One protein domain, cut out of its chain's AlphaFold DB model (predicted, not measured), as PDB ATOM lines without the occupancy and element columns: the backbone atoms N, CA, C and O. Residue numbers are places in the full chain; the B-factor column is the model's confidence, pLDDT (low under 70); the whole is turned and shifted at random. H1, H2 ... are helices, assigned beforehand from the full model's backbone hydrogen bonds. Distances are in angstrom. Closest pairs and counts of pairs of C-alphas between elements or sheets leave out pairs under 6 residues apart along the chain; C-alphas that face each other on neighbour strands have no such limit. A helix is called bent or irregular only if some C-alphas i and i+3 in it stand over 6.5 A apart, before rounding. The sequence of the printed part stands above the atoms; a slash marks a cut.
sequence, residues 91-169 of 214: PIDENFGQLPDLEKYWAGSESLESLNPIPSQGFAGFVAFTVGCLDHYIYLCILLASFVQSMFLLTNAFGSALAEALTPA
ATOM      1  N   PRO A  91     175.874  17.667  14.836       89.56
ATOM      2  CA  PRO A  91     176.321  17.293  16.173       89.56
ATOM      3  C   PRO A  91     177.564  16.407  16.097       89.56
ATOM      4  O   PRO A  91     177.726  15.607  15.179       89.56
ATOM      5  N   ILE A  92     178.424  16.547  17.099       84.25
ATOM      6  CA  ILE A  92     179.615  15.723  17.283       84.25
ATOM      7  C   ILE A  92     179.510  15.128  18.682       84.25
ATOM      8  O   ILE A  92     179.281  15.864  19.642       84.25
ATOM      9  N   ASP A  93     179.667  13.815  18.782       84.69
ATOM     10  CA  ASP A  93     179.627  13.071  20.036       84.69
ATOM     11  C   ASP A  93     180.746  12.024  20.019       84.69
ATOM     12  O   ASP A  93     181.049  11.444  18.975       84.69
ATOM     13  N   GLU A  94     181.379  11.798  21.164       81.69
ATOM     14  CA  GLU A  94     182.465  10.821  21.302       81.69
ATOM     15  C   GLU A  94     181.994   9.372  21.125       81.69
ATOM     16  O   GLU A  94     182.793   8.499  20.798       81.69
ATOM     17  N   ASN A  95     180.695   9.122  21.302       82.38
ATOM     18  CA  ASN A  95     180.083   7.806  21.152       82.38
ATOM     19  C   ASN A  95     179.627   7.523  19.715       82.38
ATOM     20  O   ASN A  95     179.131   6.431  19.435       82.38
ATOM     21  N   PHE A  96     179.750   8.491  18.803       88.38
ATOM     22  CA  PHE A  96     179.445   8.280  17.392       88.38
ATOM     23  C   PHE A  96     180.537   7.449  16.720       88.38
ATOM     24  O   PHE A  96     181.723   7.570  17.032       88.38
ATOM     25  N   GLY A  97     180.129   6.615  15.760       83.38
ATOM     26  CA  GLY A  97     181.050   5.836  14.943       83.38
ATOM     27  C   GLY A  97     182.062   6.757  14.272       83.38
ATOM     28  O   GLY A  97     181.685   7.795  13.731       83.38
ATOM     29  N   GLN A  98     183.338   6.390  14.328       85.25
ATOM     30  CA  GLN A  98     184.438   7.164  13.761       85.25
ATOM     31  C   GLN A  98     184.800   6.611  12.375       85.25
ATOM     32  O   GLN A  98     184.642   5.416  12.113       85.25
ATOM     33  N   LEU A  99     185.337   7.456  11.488       83.69
ATOM     34  CA  LEU A  99     185.747   7.039  10.137       83.69
ATOM     35  C   LEU A  99     186.689   5.814  10.118       83.69
ATOM     36  O   LEU A  99     186.432   4.901   9.332       83.69
ATOM     37  N   PRO A 100     187.716   5.705  10.991       84.56
ATOM     38  CA  PRO A 100     188.590   4.530  11.003       84.56
ATOM     39  C   PRO A 100     187.859   3.222  11.339       84.56
ATOM     40  O   PRO A 100     188.191   2.166  10.801       84.56
ATOM     41  N   ASP A 101     186.852   3.277  12.213       83.62
ATOM     42  CA  ASP A 101     186.056   2.102  12.575       83.62
ATOM     43  C   ASP A 101     185.114   1.699  11.439       83.62
ATOM     44  O   ASP A 101     184.937   0.509  11.169       83.62
ATOM     45  N   LEU A 102     184.561   2.681  10.725       84.62
ATOM     46  CA  LEU A 102     183.709   2.448   9.565       84.62
ATOM     47  C   LEU A 102     184.462   1.699   8.454       84.62
ATOM     48  O   LEU A 102     183.957   0.711   7.918       84.62
ATOM     49  N   GLU A 103     185.692   2.123   8.151       85.19
ATOM     50  CA  GLU A 103     186.558   1.440   7.183       85.19
ATOM     51  C   GLU A 103     186.913   0.025   7.639       85.19
ATOM     52  O   GLU A 103     186.861  -0.924   6.851       85.19
ATOM     53  N   LYS A 104     187.254  -0.128   8.922       86.38
ATOM     54  CA  LYS A 104     187.709  -1.399   9.484       86.38
ATOM     55  C   LYS A 104     186.612  -2.450   9.521       86.38
ATOM     56  O   LYS A 104     186.878  -3.611   9.213       86.38
ATOM     57  N   TYR A 105     185.424  -2.075   9.977       84.94
ATOM     58  CA  TYR A 105     184.390  -3.050  10.268       84.94
ATOM     59  C   TYR A 105     183.367  -3.149   9.142       84.94
ATOM     60  O   TYR A 105     182.990  -4.266   8.787       84.94
ATOM     61  N   TRP A 106     182.945  -2.029   8.549       82.38
ATOM     62  CA  TRP A 106     181.822  -2.015   7.604       82.38
ATOM     63  C   TRP A 106     182.247  -1.953   6.137       82.38
ATOM     64  O   TRP A 106     181.388  -2.070   5.274       82.38
ATOM     65  N   ALA A 107     183.541  -1.832   5.815       82.75
ATOM     66  CA  ALA A 107     184.089  -2.020   4.461       82.75
ATOM     67  C   ALA A 107     183.293  -1.319   3.328       82.75
ATOM     68  O   ALA A 107     183.190  -1.832   2.212       82.75
ATOM     69  N   GLY A 108     182.710  -0.150   3.623       80.19
ATOM     70  CA  GLY A 108     181.904   0.645   2.691       80.19
ATOM     71  C   GLY A 108     180.433   0.234   2.533       80.19
ATOM     72  O   GLY A 108     179.757   0.804   1.681       80.19
ATOM     73  N   SER A 109     179.914  -0.723   3.311       85.00
ATOM     74  CA  SER A 109     178.479  -1.051   3.319       85.00
ATOM     75  C   SER A 109     177.625   0.021   3.997       85.00
ATOM     76  O   SER A 109     176.440   0.123   3.707       85.00
ATOM     77  N   GLU A 110     178.233   0.810   4.882       87.50
ATOM     78  CA  GLU A 110     177.598   1.862   5.675       87.50
ATOM     79  C   GLU A 110     178.380   3.175   5.545       87.50
ATOM     80  O   GLU A 110     179.571   3.163   5.216       87.50
ATOM     81  N   SER A 111     177.724   4.303   5.831       87.06
ATOM     82  CA  SER A 111     178.345   5.630   5.887       87.06
ATOM     83  C   SER A 111     178.325   6.195   7.309       87.06
ATOM     84  O   SER A 111     177.658   5.675   8.203       87.06
ATOM     85  N   LEU A 112     179.055   7.286   7.539       86.06
ATOM     86  CA  LEU A 112     179.059   7.955   8.841       86.06
ATOM     87  C   LEU A 112     177.653   8.463   9.203       86.06
ATOM     88  O   LEU A 112     177.231   8.380  10.350       86.06
ATOM     89  N   GLU A 113     176.920   8.946   8.204       86.56
ATOM     90  CA  GLU A 113     175.558   9.466   8.311       86.56
ATOM     91  C   GLU A 113     174.499   8.369   8.437       86.56
ATOM     92  O   GLU A 113     173.398   8.668   8.885       86.56
ATOM     93  N   SER A 114     174.786   7.123   8.033       84.69
ATOM     94  CA  SER A 114     173.854   6.005   8.247       84.69
ATOM     95  C   SER A 114     173.939   5.448   9.665       84.69
ATOM     96  O   SER A 114     172.938   4.987  10.210       84.69
ATOM     97  N   LEU A 115     175.124   5.506  10.280       85.31
ATOM     98  CA  LEU A 115     175.339   5.024  11.645       85.31
ATOM     99  C   LEU A 115     175.075   6.083  12.710       85.31
ATOM    100  O   LEU A 115     174.687   5.739  13.826       85.31
ATOM    101  N   ASN A 116     175.304   7.355  12.382       90.12
ATOM    102  CA  ASN A 116     175.259   8.441  13.346       90.12
ATOM    103  C   ASN A 116     174.161   9.453  12.994       90.12
ATOM    104  O   ASN A 116     174.003   9.807  11.826       90.12
ATOM    105  N   PRO A 117     173.467  10.021  13.996       90.75
ATOM    106  CA  PRO A 117     172.470  11.062  13.787       90.75
ATOM    107  C   PRO A 117     173.151  12.414  13.509       90.75
ATOM    108  O   PRO A 117     173.097  13.323  14.332       90.75
ATOM    109  N   ILE A 118     173.803  12.557  12.350       89.19
ATOM    110  CA  ILE A 118     174.639  13.719  11.989       89.19
ATOM    111  C   ILE A 118     174.150  14.459  10.728       89.19
ATOM    112  O   ILE A 118     174.910  14.650   9.778       89.19
ATOM    113  N   PRO A 119     172.886  14.920  10.675       88.12
ATOM    114  CA  PRO A 119     172.430  15.732   9.554       88.12
ATOM    115  C   PRO A 119     173.298  16.990   9.435       88.12
ATOM    116  O   PRO A 119     173.540  17.679  10.425       88.12
ATOM    117  N   SER A 120     173.735  17.311   8.214       82.56
ATOM    118  CA  SER A 120     174.658  18.426   7.935       82.56
ATOM    119  C   SER A 120     174.210  19.774   8.518       82.56
ATOM    120  O   SER A 120     175.025  20.583   8.943       82.56
ATOM    121  N   GLN A 121     172.897  19.991   8.572       83.81
ATOM    122  CA  GLN A 121     172.251  21.195   9.073       83.81
ATOM    123  C   GLN A 121     171.969  21.164  10.578       83.81
ATOM    124  O   GLN A 121     171.361  22.101  11.072       83.81
ATOM    125  N   GLY A 122     172.341  20.107  11.305       88.69
ATOM    126  CA  GLY A 122     171.941  19.889  12.697       88.69
ATOM    127  C   GLY A 122     170.440  19.618  12.865       88.69
ATOM    128  O   GLY A 122     169.734  19.251  11.923       88.69
ATOM    129  N   PHE A 123     169.942  19.787  14.088       91.88
ATOM    130  CA  PHE A 123     168.552  19.528  14.462       91.88
ATOM    131  C   PHE A 123     167.838  20.804  14.895       91.88
ATOM    132  O   PHE A 123     168.402  21.630  15.604       91.88
ATOM    133  N   ALA A 124     166.546  20.904  14.572       90.31
ATOM    134  CA  ALA A 124     165.668  22.019  14.952       90.31
ATOM    135  C   ALA A 124     165.305  22.064  16.458       90.31
ATOM    136  O   ALA A 124     164.331  22.702  16.859       90.31
ATOM    137  N   GLY A 125     166.036  21.337  17.304       90.12
ATOM    138  CA  GLY A 125     165.827  21.289  18.745       90.12
ATOM    139  C   GLY A 125     166.051  19.900  19.335       90.12
ATOM    140  O   GLY A 125     166.223  18.905  18.628       90.12
ATOM    141  N   PHE A 126     165.999  19.831  20.664       88.38
ATOM    142  CA  PHE A 126     166.302  18.614  21.422       88.38
ATOM    143  C   PHE A 126     165.370  17.436  21.105       88.38
ATOM    144  O   PHE A 126     165.811  16.289  21.052       88.38
ATOM    145  N   VAL A 127     164.088  17.708  20.842       91.69
ATOM    146  CA  VAL A 127     163.122  16.664  20.462       91.69
ATOM    147  C   VAL A 127     163.508  16.039  19.123       91.69
ATOM    148  O   VAL A 127     163.567  14.818  19.023       91.69
ATOM    149  N   ALA A 128     163.828  16.859  18.118       92.50
ATOM    150  CA  ALA A 128     164.254  16.372  16.808       92.50
ATOM    151  C   ALA A 128     165.568  15.579  16.904       92.50
ATOM    152  O   ALA A 128     165.685  14.526  16.285       92.50
ATOM    153  N   PHE A 129     166.512  16.042  17.728       92.12
ATOM    154  CA  PHE A 129     167.754  15.320  18.009       92.12
ATOM    155  C   PHE A 129     167.500  13.950  18.648       92.12
ATOM    156  O   PHE A 129     168.027  12.943  18.183       92.12
ATOM    157  N   THR A 130     166.640  13.889  19.668       91.62
ATOM    158  CA  THR A 130     166.298  12.633  20.353       91.62
ATOM    159  C   THR A 130     165.612  11.650  19.406       91.62
ATOM    160  O   THR A 130     165.951  10.470  19.403       91.62
ATOM    161  N   VAL A 131     164.677  12.127  18.576       94.12
ATOM    162  CA  VAL A 131     164.028  11.302  17.544       94.12
ATOM    163  C   VAL A 131     165.066  10.772  16.554       94.12
ATOM    164  O   VAL A 131     165.107   9.571  16.321       94.12
ATOM    165  N   GLY A 132     165.965  11.631  16.062       91.81
ATOM    166  CA  GLY A 132     167.045  11.215  15.167       91.81
ATOM    167  C   GLY A 132     167.947  10.143  15.783       91.81
ATOM    168  O   GLY A 132     168.260   9.158  15.119       91.81
ATOM    169  N   CYS A 133     168.315  10.283  17.059       91.00
ATOM    170  CA  CYS A 133     169.082   9.261  17.774       91.00
ATOM    171  C   CYS A 133     168.313   7.935  17.867       91.00
ATOM    172  O   CYS A 133     168.877   6.877  17.603       91.00
ATOM    173  N   LEU A 134     167.024   7.982  18.224       92.38
ATOM    174  CA  LEU A 134     166.183   6.788  18.333       92.38
ATOM    175  C   LEU A 134     166.057   6.051  16.996       92.38
ATOM    176  O   LEU A 134     166.177   4.829  16.982       92.38
ATOM    177  N   ASP A 135     165.879   6.773  15.890       91.81
ATOM    178  CA  ASP A 135     165.787   6.176  14.556       91.81
ATOM    179  C   ASP A 135     167.064   5.395  14.199       91.81
ATOM    180  O   ASP A 135     166.986   4.246  13.752       91.81
ATOM    181  N   HIS A 136     168.243   5.963  14.479       88.88
ATOM    182  CA  HIS A 136     169.529   5.302  14.221       88.88
ATOM    183  C   HIS A 136     169.753   4.105  15.152       88.88
ATOM    184  O   HIS A 136     170.175   3.040  14.700       88.88
ATOM    185  N   TYR A 137     169.400   4.216  16.438       85.25
ATOM    186  CA  TYR A 137     169.489   3.084  17.365       85.25
ATOM    187  C   TYR A 137     168.567   1.927  16.973       85.25
ATOM    188  O   TYR A 137     168.971   0.766  17.052       85.25
ATOM    189  N   ILE A 138     167.341   2.217  16.528       89.44
ATOM    190  CA  ILE A 138     166.413   1.194  16.031       89.44
ATOM    191  C   ILE A 138     167.003   0.510  14.797       89.44
ATOM    192  O   ILE A 138     166.999  -0.721  14.725       89.44
ATOM    193  N   TYR A 139     167.551   1.286  13.862       87.06
ATOM    194  CA  TYR A 139     168.217   0.761  12.675       87.06
ATOM    195  C   TYR A 139     169.374  -0.192  13.028       87.06
ATOM    196  O   TYR A 139     169.382  -1.342  12.581       87.06
ATOM    197  N   LEU A 140     170.288   0.235  13.906       83.19
ATOM    198  CA  LEU A 140     171.414  -0.573  14.394       83.19
ATOM    199  C   LEU A 140     170.944  -1.872  15.070       83.19
ATOM    200  O   LEU A 140     171.489  -2.948  14.819       83.19
ATOM    201  N   CYS A 141     169.892  -1.803  15.889       84.00
ATOM    202  CA  CYS A 141     169.296  -2.981  16.523       84.00
ATOM    203  C   CYS A 141     168.765  -3.987  15.494       84.00
ATOM    204  O   CYS A 141     168.981  -5.192  15.634       84.00
ATOM    205  N   ILE A 142     168.079  -3.510  14.452       85.38
ATOM    206  CA  ILE A 142     167.541  -4.365  13.387       85.38
ATOM    207  C   ILE A 142     168.677  -5.015  12.591       85.38
ATOM    208  O   ILE A 142     168.607  -6.214  12.296       85.38
ATOM    209  N   LEU A 143     169.739  -4.261  12.292       81.56
ATOM    210  CA  LEU A 143     170.926  -4.776  11.612       81.56
ATOM    211  C   LEU A 143     171.518  -5.969  12.384       81.56
ATOM    212  O   LEU A 143     171.688  -7.057  11.826       81.56
ATOM    213  N   LEU A 144     171.729  -5.804  13.692       83.31
ATOM    214  CA  LEU A 144     172.274  -6.842  14.575       83.31
ATOM    215  C   LEU A 144     171.311  -8.022  14.785       83.31
ATOM    216  O   LEU A 144     171.756  -9.163  14.928       83.31
ATOM    217  N   ALA A 145     169.997  -7.789  14.762       84.88
ATOM    218  CA  ALA A 145     168.998  -8.842  14.944       84.88
ATOM    219  C   ALA A 145     169.082  -9.922  13.852       84.88
ATOM    220  O   ALA A 145     168.947 -11.112  14.147       84.88
ATOM    221  N   SER A 146     169.354  -9.529  12.603       79.94
ATOM    222  CA  SER A 146     169.526 -10.476  11.492       79.94
ATOM    223  C   SER A 146     170.731 -11.405  11.703       79.94
ATOM    224  O   SER A 146     170.636 -12.618  11.492       79.94
ATOM    225  N   PHE A 147     171.835 -10.858  12.217       86.06
ATOM    226  CA  PHE A 147     173.037 -11.611  12.548       86.06
ATOM    227  C   PHE A 147     172.780 -12.600  13.691       86.06
ATOM    228  O   PHE A 147     173.051 -13.794  13.542       86.06
ATOM    229  N   VAL A 148     172.170 -12.144  14.790       86.50
ATOM    230  CA  VAL A 148     171.827 -13.006  15.934       86.50
ATOM    231  C   VAL A 148     170.902 -14.151  15.507       86.50
ATOM    232  O   VAL A 148     171.147 -15.309  15.854       86.50
ATOM    233  N   GLN A 149     169.884 -13.864  14.690       89.25
ATOM    234  CA  GLN A 149     168.973 -14.887  14.175       89.25
ATOM    235  C   GLN A 149     169.699 -15.915  13.294       89.25
ATOM    236  O   GLN A 149     169.426 -17.113  13.380       89.25
ATOM    237  N   SER A 150     170.656 -15.475  12.471       89.94
ATOM    238  CA  SER A 150     171.450 -16.387  11.643       89.94
ATOM    239  C   SER A 150     172.300 -17.352  12.484       89.94
ATOM    240  O   SER A 150     172.322 -18.549  12.198       89.94
ATOM    241  N   MET A 151     172.918 -16.878  13.575       91.06
ATOM    242  CA  MET A 151     173.686 -17.723  14.500       91.06
ATOM    243  C   MET A 151     172.799 -18.730  15.241       91.06
ATOM    244  O   MET A 151     173.188 -19.887  15.439       91.06
ATOM    245  N   PHE A 152     171.588 -18.313  15.622       91.12
ATOM    246  CA  PHE A 152     170.601 -19.201  16.230       91.12
ATOM    247  C   PHE A 152     170.186 -20.325  15.270       91.12
ATOM    248  O   PHE A 152     170.250 -21.505  15.627       91.12
ATOM    249  N   LEU A 153     169.831 -19.985  14.026       94.31
ATOM    250  CA  LEU A 153     169.475 -20.971  13.002       94.31
ATOM    251  C   LEU A 153     170.638 -21.910  12.673       94.31
ATOM    252  O   LEU A 153     170.418 -23.109  12.519       94.31
ATOM    253  N   LEU A 154     171.869 -21.396  12.618       94.62
ATOM    254  CA  LEU A 154     173.066 -22.205  12.394       94.62
ATOM    255  C   LEU A 154     173.259 -23.254  13.498       94.62
ATOM    256  O   LEU A 154     173.491 -24.428  13.209       94.62
ATOM    257  N   THR A 155     173.117 -22.853  14.762       92.25
ATOM    258  CA  THR A 155     173.237 -23.771  15.907       92.25
ATOM    259  C   THR A 155     172.155 -24.853  15.858       92.25
ATOM    260  O   THR A 155     172.447 -26.037  16.033       92.25
ATOM    261  N   ASN A 156     170.918 -24.468  15.528       94.31
ATOM    262  CA  ASN A 156     169.817 -25.413  15.341       94.31
ATOM    263  C   ASN A 156     170.051 -26.366  14.163       94.31
ATOM    264  O   ASN A 156     169.700 -27.543  14.258       94.31
ATOM    265  N   ALA A 157     170.652 -25.893  13.069       96.06
ATOM    266  CA  ALA A 157     170.980 -26.728  11.919       96.06
ATOM    267  C   ALA A 157     171.991 -27.821  12.295       96.06
ATOM    268  O   ALA A 157     171.767 -28.988  11.977       96.06
ATOM    269  N   PHE A 158     173.049 -27.484  13.043       94.12
ATOM    270  CA  PHE A 158     173.997 -28.482  13.549       94.12
ATOM    271  C   PHE A 158     173.348 -29.465  14.525       94.12
ATOM    272  O   PHE A 158     173.558 -30.670  14.400       94.12
ATOM    273  N   GLY A 159     172.527 -28.976  15.460       91.00
ATOM    274  CA  GLY A 159     171.783 -29.838  16.381       91.00
ATOM    275  C   GLY A 159     170.868 -30.820  15.644       91.00
ATOM    276  O   GLY A 159     170.862 -32.009  15.957       91.00
ATOM    277  N   SER A 160     170.162 -30.346  14.615       94.12
ATOM    278  CA  SER A 160     169.274 -31.175  13.789       94.12
ATOM    279  C   SER A 160     170.053 -32.197  12.958       94.12
ATOM    280  O   SER A 160     169.649 -33.353  12.876       94.12
ATOM    281  N   ALA A 161     171.197 -31.807  12.387       95.62
ATOM    282  CA  ALA A 161     172.060 -32.713  11.633       95.62
ATOM    283  C   ALA A 161     172.645 -33.826  12.518       95.62
ATOM    284  O   ALA A 161     172.680 -34.986  12.109       95.62
ATOM    285  N   LEU A 162     173.073 -33.493  13.742       91.12
ATOM    286  CA  LEU A 162     173.532 -34.481  14.720       91.12
ATOM    287  C   LEU A 162     172.397 -35.410  15.154       91.12
ATOM    288  O   LEU A 162     172.613 -36.614  15.238       91.12
ATOM    289  N   ALA A 163     171.198 -34.874  15.400       89.62
ATOM    290  CA  ALA A 163     170.037 -35.687  15.745       89.62
ATOM    291  C   ALA A 163     169.739 -36.714  14.644       89.62
ATOM    292  O   ALA A 163     169.661 -37.900  14.944       89.62
ATOM    293  N   GLU A 164     169.690 -36.286  13.378       94.44
ATOM    294  CA  GLU A 164     169.467 -37.179  12.236       94.44
ATOM    295  C   GLU A 164     170.569 -38.241  12.099       94.44
ATOM    296  O   GLU A 164     170.282 -39.418  11.889       94.44
ATOM    297  N   ALA A 165     171.837 -37.857  12.284       92.31
ATOM    298  CA  ALA A 165     172.963 -38.789  12.233       92.31
ATOM    299  C   ALA A 165     172.928 -39.841  13.357       92.31
ATOM    300  O   ALA A 165     173.433 -40.951  13.182       92.31
ATOM    301  N   LEU A 166     172.346 -39.498  14.507       89.12
ATOM    302  CA  LEU A 166     172.247 -40.369  15.677       89.12
ATOM    303  C   LEU A 166     170.945 -41.185  15.711       89.12
ATOM    304  O   LEU A 166     170.907 -42.214  16.386       89.12
ATOM    305  N   THR A 167     169.917 -40.798  14.945       91.31
ATOM    306  CA  THR A 167     168.637 -41.521  14.821       91.31
ATOM    307  C   THR A 167     168.808 -43.030  14.588       91.31
ATOM    308  O   THR A 167     168.134 -43.804  15.273       91.31
ATOM    309  N   PRO A 168     169.721 -43.515  13.716       89.38
ATOM    310  CA  PRO A 168     169.896 -44.950  13.500       89.38
ATOM    311  C   PRO A 168     170.390 -45.720  14.731       89.38
ATOM    312  O   PRO A 168     170.206 -46.929  14.782       89.38
ATOM    313  N   ALA A 169     171.013 -45.058  15.712       86.56
ATOM    314  CA  ALA A 169     171.504 -45.672  16.948       86.56
ATOM    315  C   ALA A 169     170.466 -45.662  18.089       86.56
ATOM    316  O   ALA A 169     170.741 -46.169  19.180       86.56
TER     317      ALA A 169
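Overview. This is residues 91 to 169 of the 214 residues of an uncharacterized protein of Penicillium digitatum (strain PHI26 / CECT 20796) (UniProt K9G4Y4). One very long helix, H3, makes the long axis of the domain, and a small head of loops and two short helices, H1 and H2, lies along one side of its first part. H2 is the nearer of the two to H3 and H1 lies farther out, while residues 141 to 169 of H3 stick out as a long bare arm that makes most of the length. The printed part has 79 residues, with three named helices in the order H1, H2, H3 and no named strand, and its class is all helix. The whole is extended, with a radius of gyration of the C-alphas of 19.8 A and spans of 67 by 27 by 18 A.

Arrangement. After residues 91 to 98 comes H1, residues 99 to 106, which touches no helix. It is close to, but not clearly touching, H2, residues 112 to 115; their closest C-alphas are those of Leu 99 and Leu 112, 6.9 A apart. H2 only just touches H3, residues 126 to 169, with 3 pairs of C-alphas within 8 A. The closest C-alphas of H2 and H3 are those of Leu 115 and His 136, 6.4 A apart, and H3 touches H2 with residues 136 to 140 alone. H1 and H3 are apart. In H1 every pair of O of residue i and N of residue i+4 is within hydrogen-bond range, in H3 37 of 40 are, and H2 is too short for such a pair.

Along the chain. H1 runs from Leu 99, with its C-alpha at (185.747, 7.039, 10.137), to Trp 106, 10.2 A from first to last C-alpha. H2 runs from Leu 112 to Leu 115 and is 5.5 A long by the same measure. H3 begins at Phe 126, C-alpha at (166.302, 18.614, 21.422), and ends at Ala 169, C-alpha at (171.504, -45.672, 16.948), 64.7 A away. H3 is irregular, but only just: C-alphas 165 and 168 are 7.0 A apart, against about 5 A in a regular helix.

Size, cuts and confidence. The two C-alphas farthest apart are those of Ala 124 and Ala 169, at 68.0 A. Residues 104 to 109, of which 104 to 106 belong to H1, stand free, as do residues 141 to 169 of H3. Without these stretches the body has 44 residues and spans 31 by 20 by 16 A. The printed part has no cut; the link from H1 to H2 is tight, that from H2 to H3 is short, and neither is long. The mean pLDDT of the printed part is 88.1, and no printed residue is under 70.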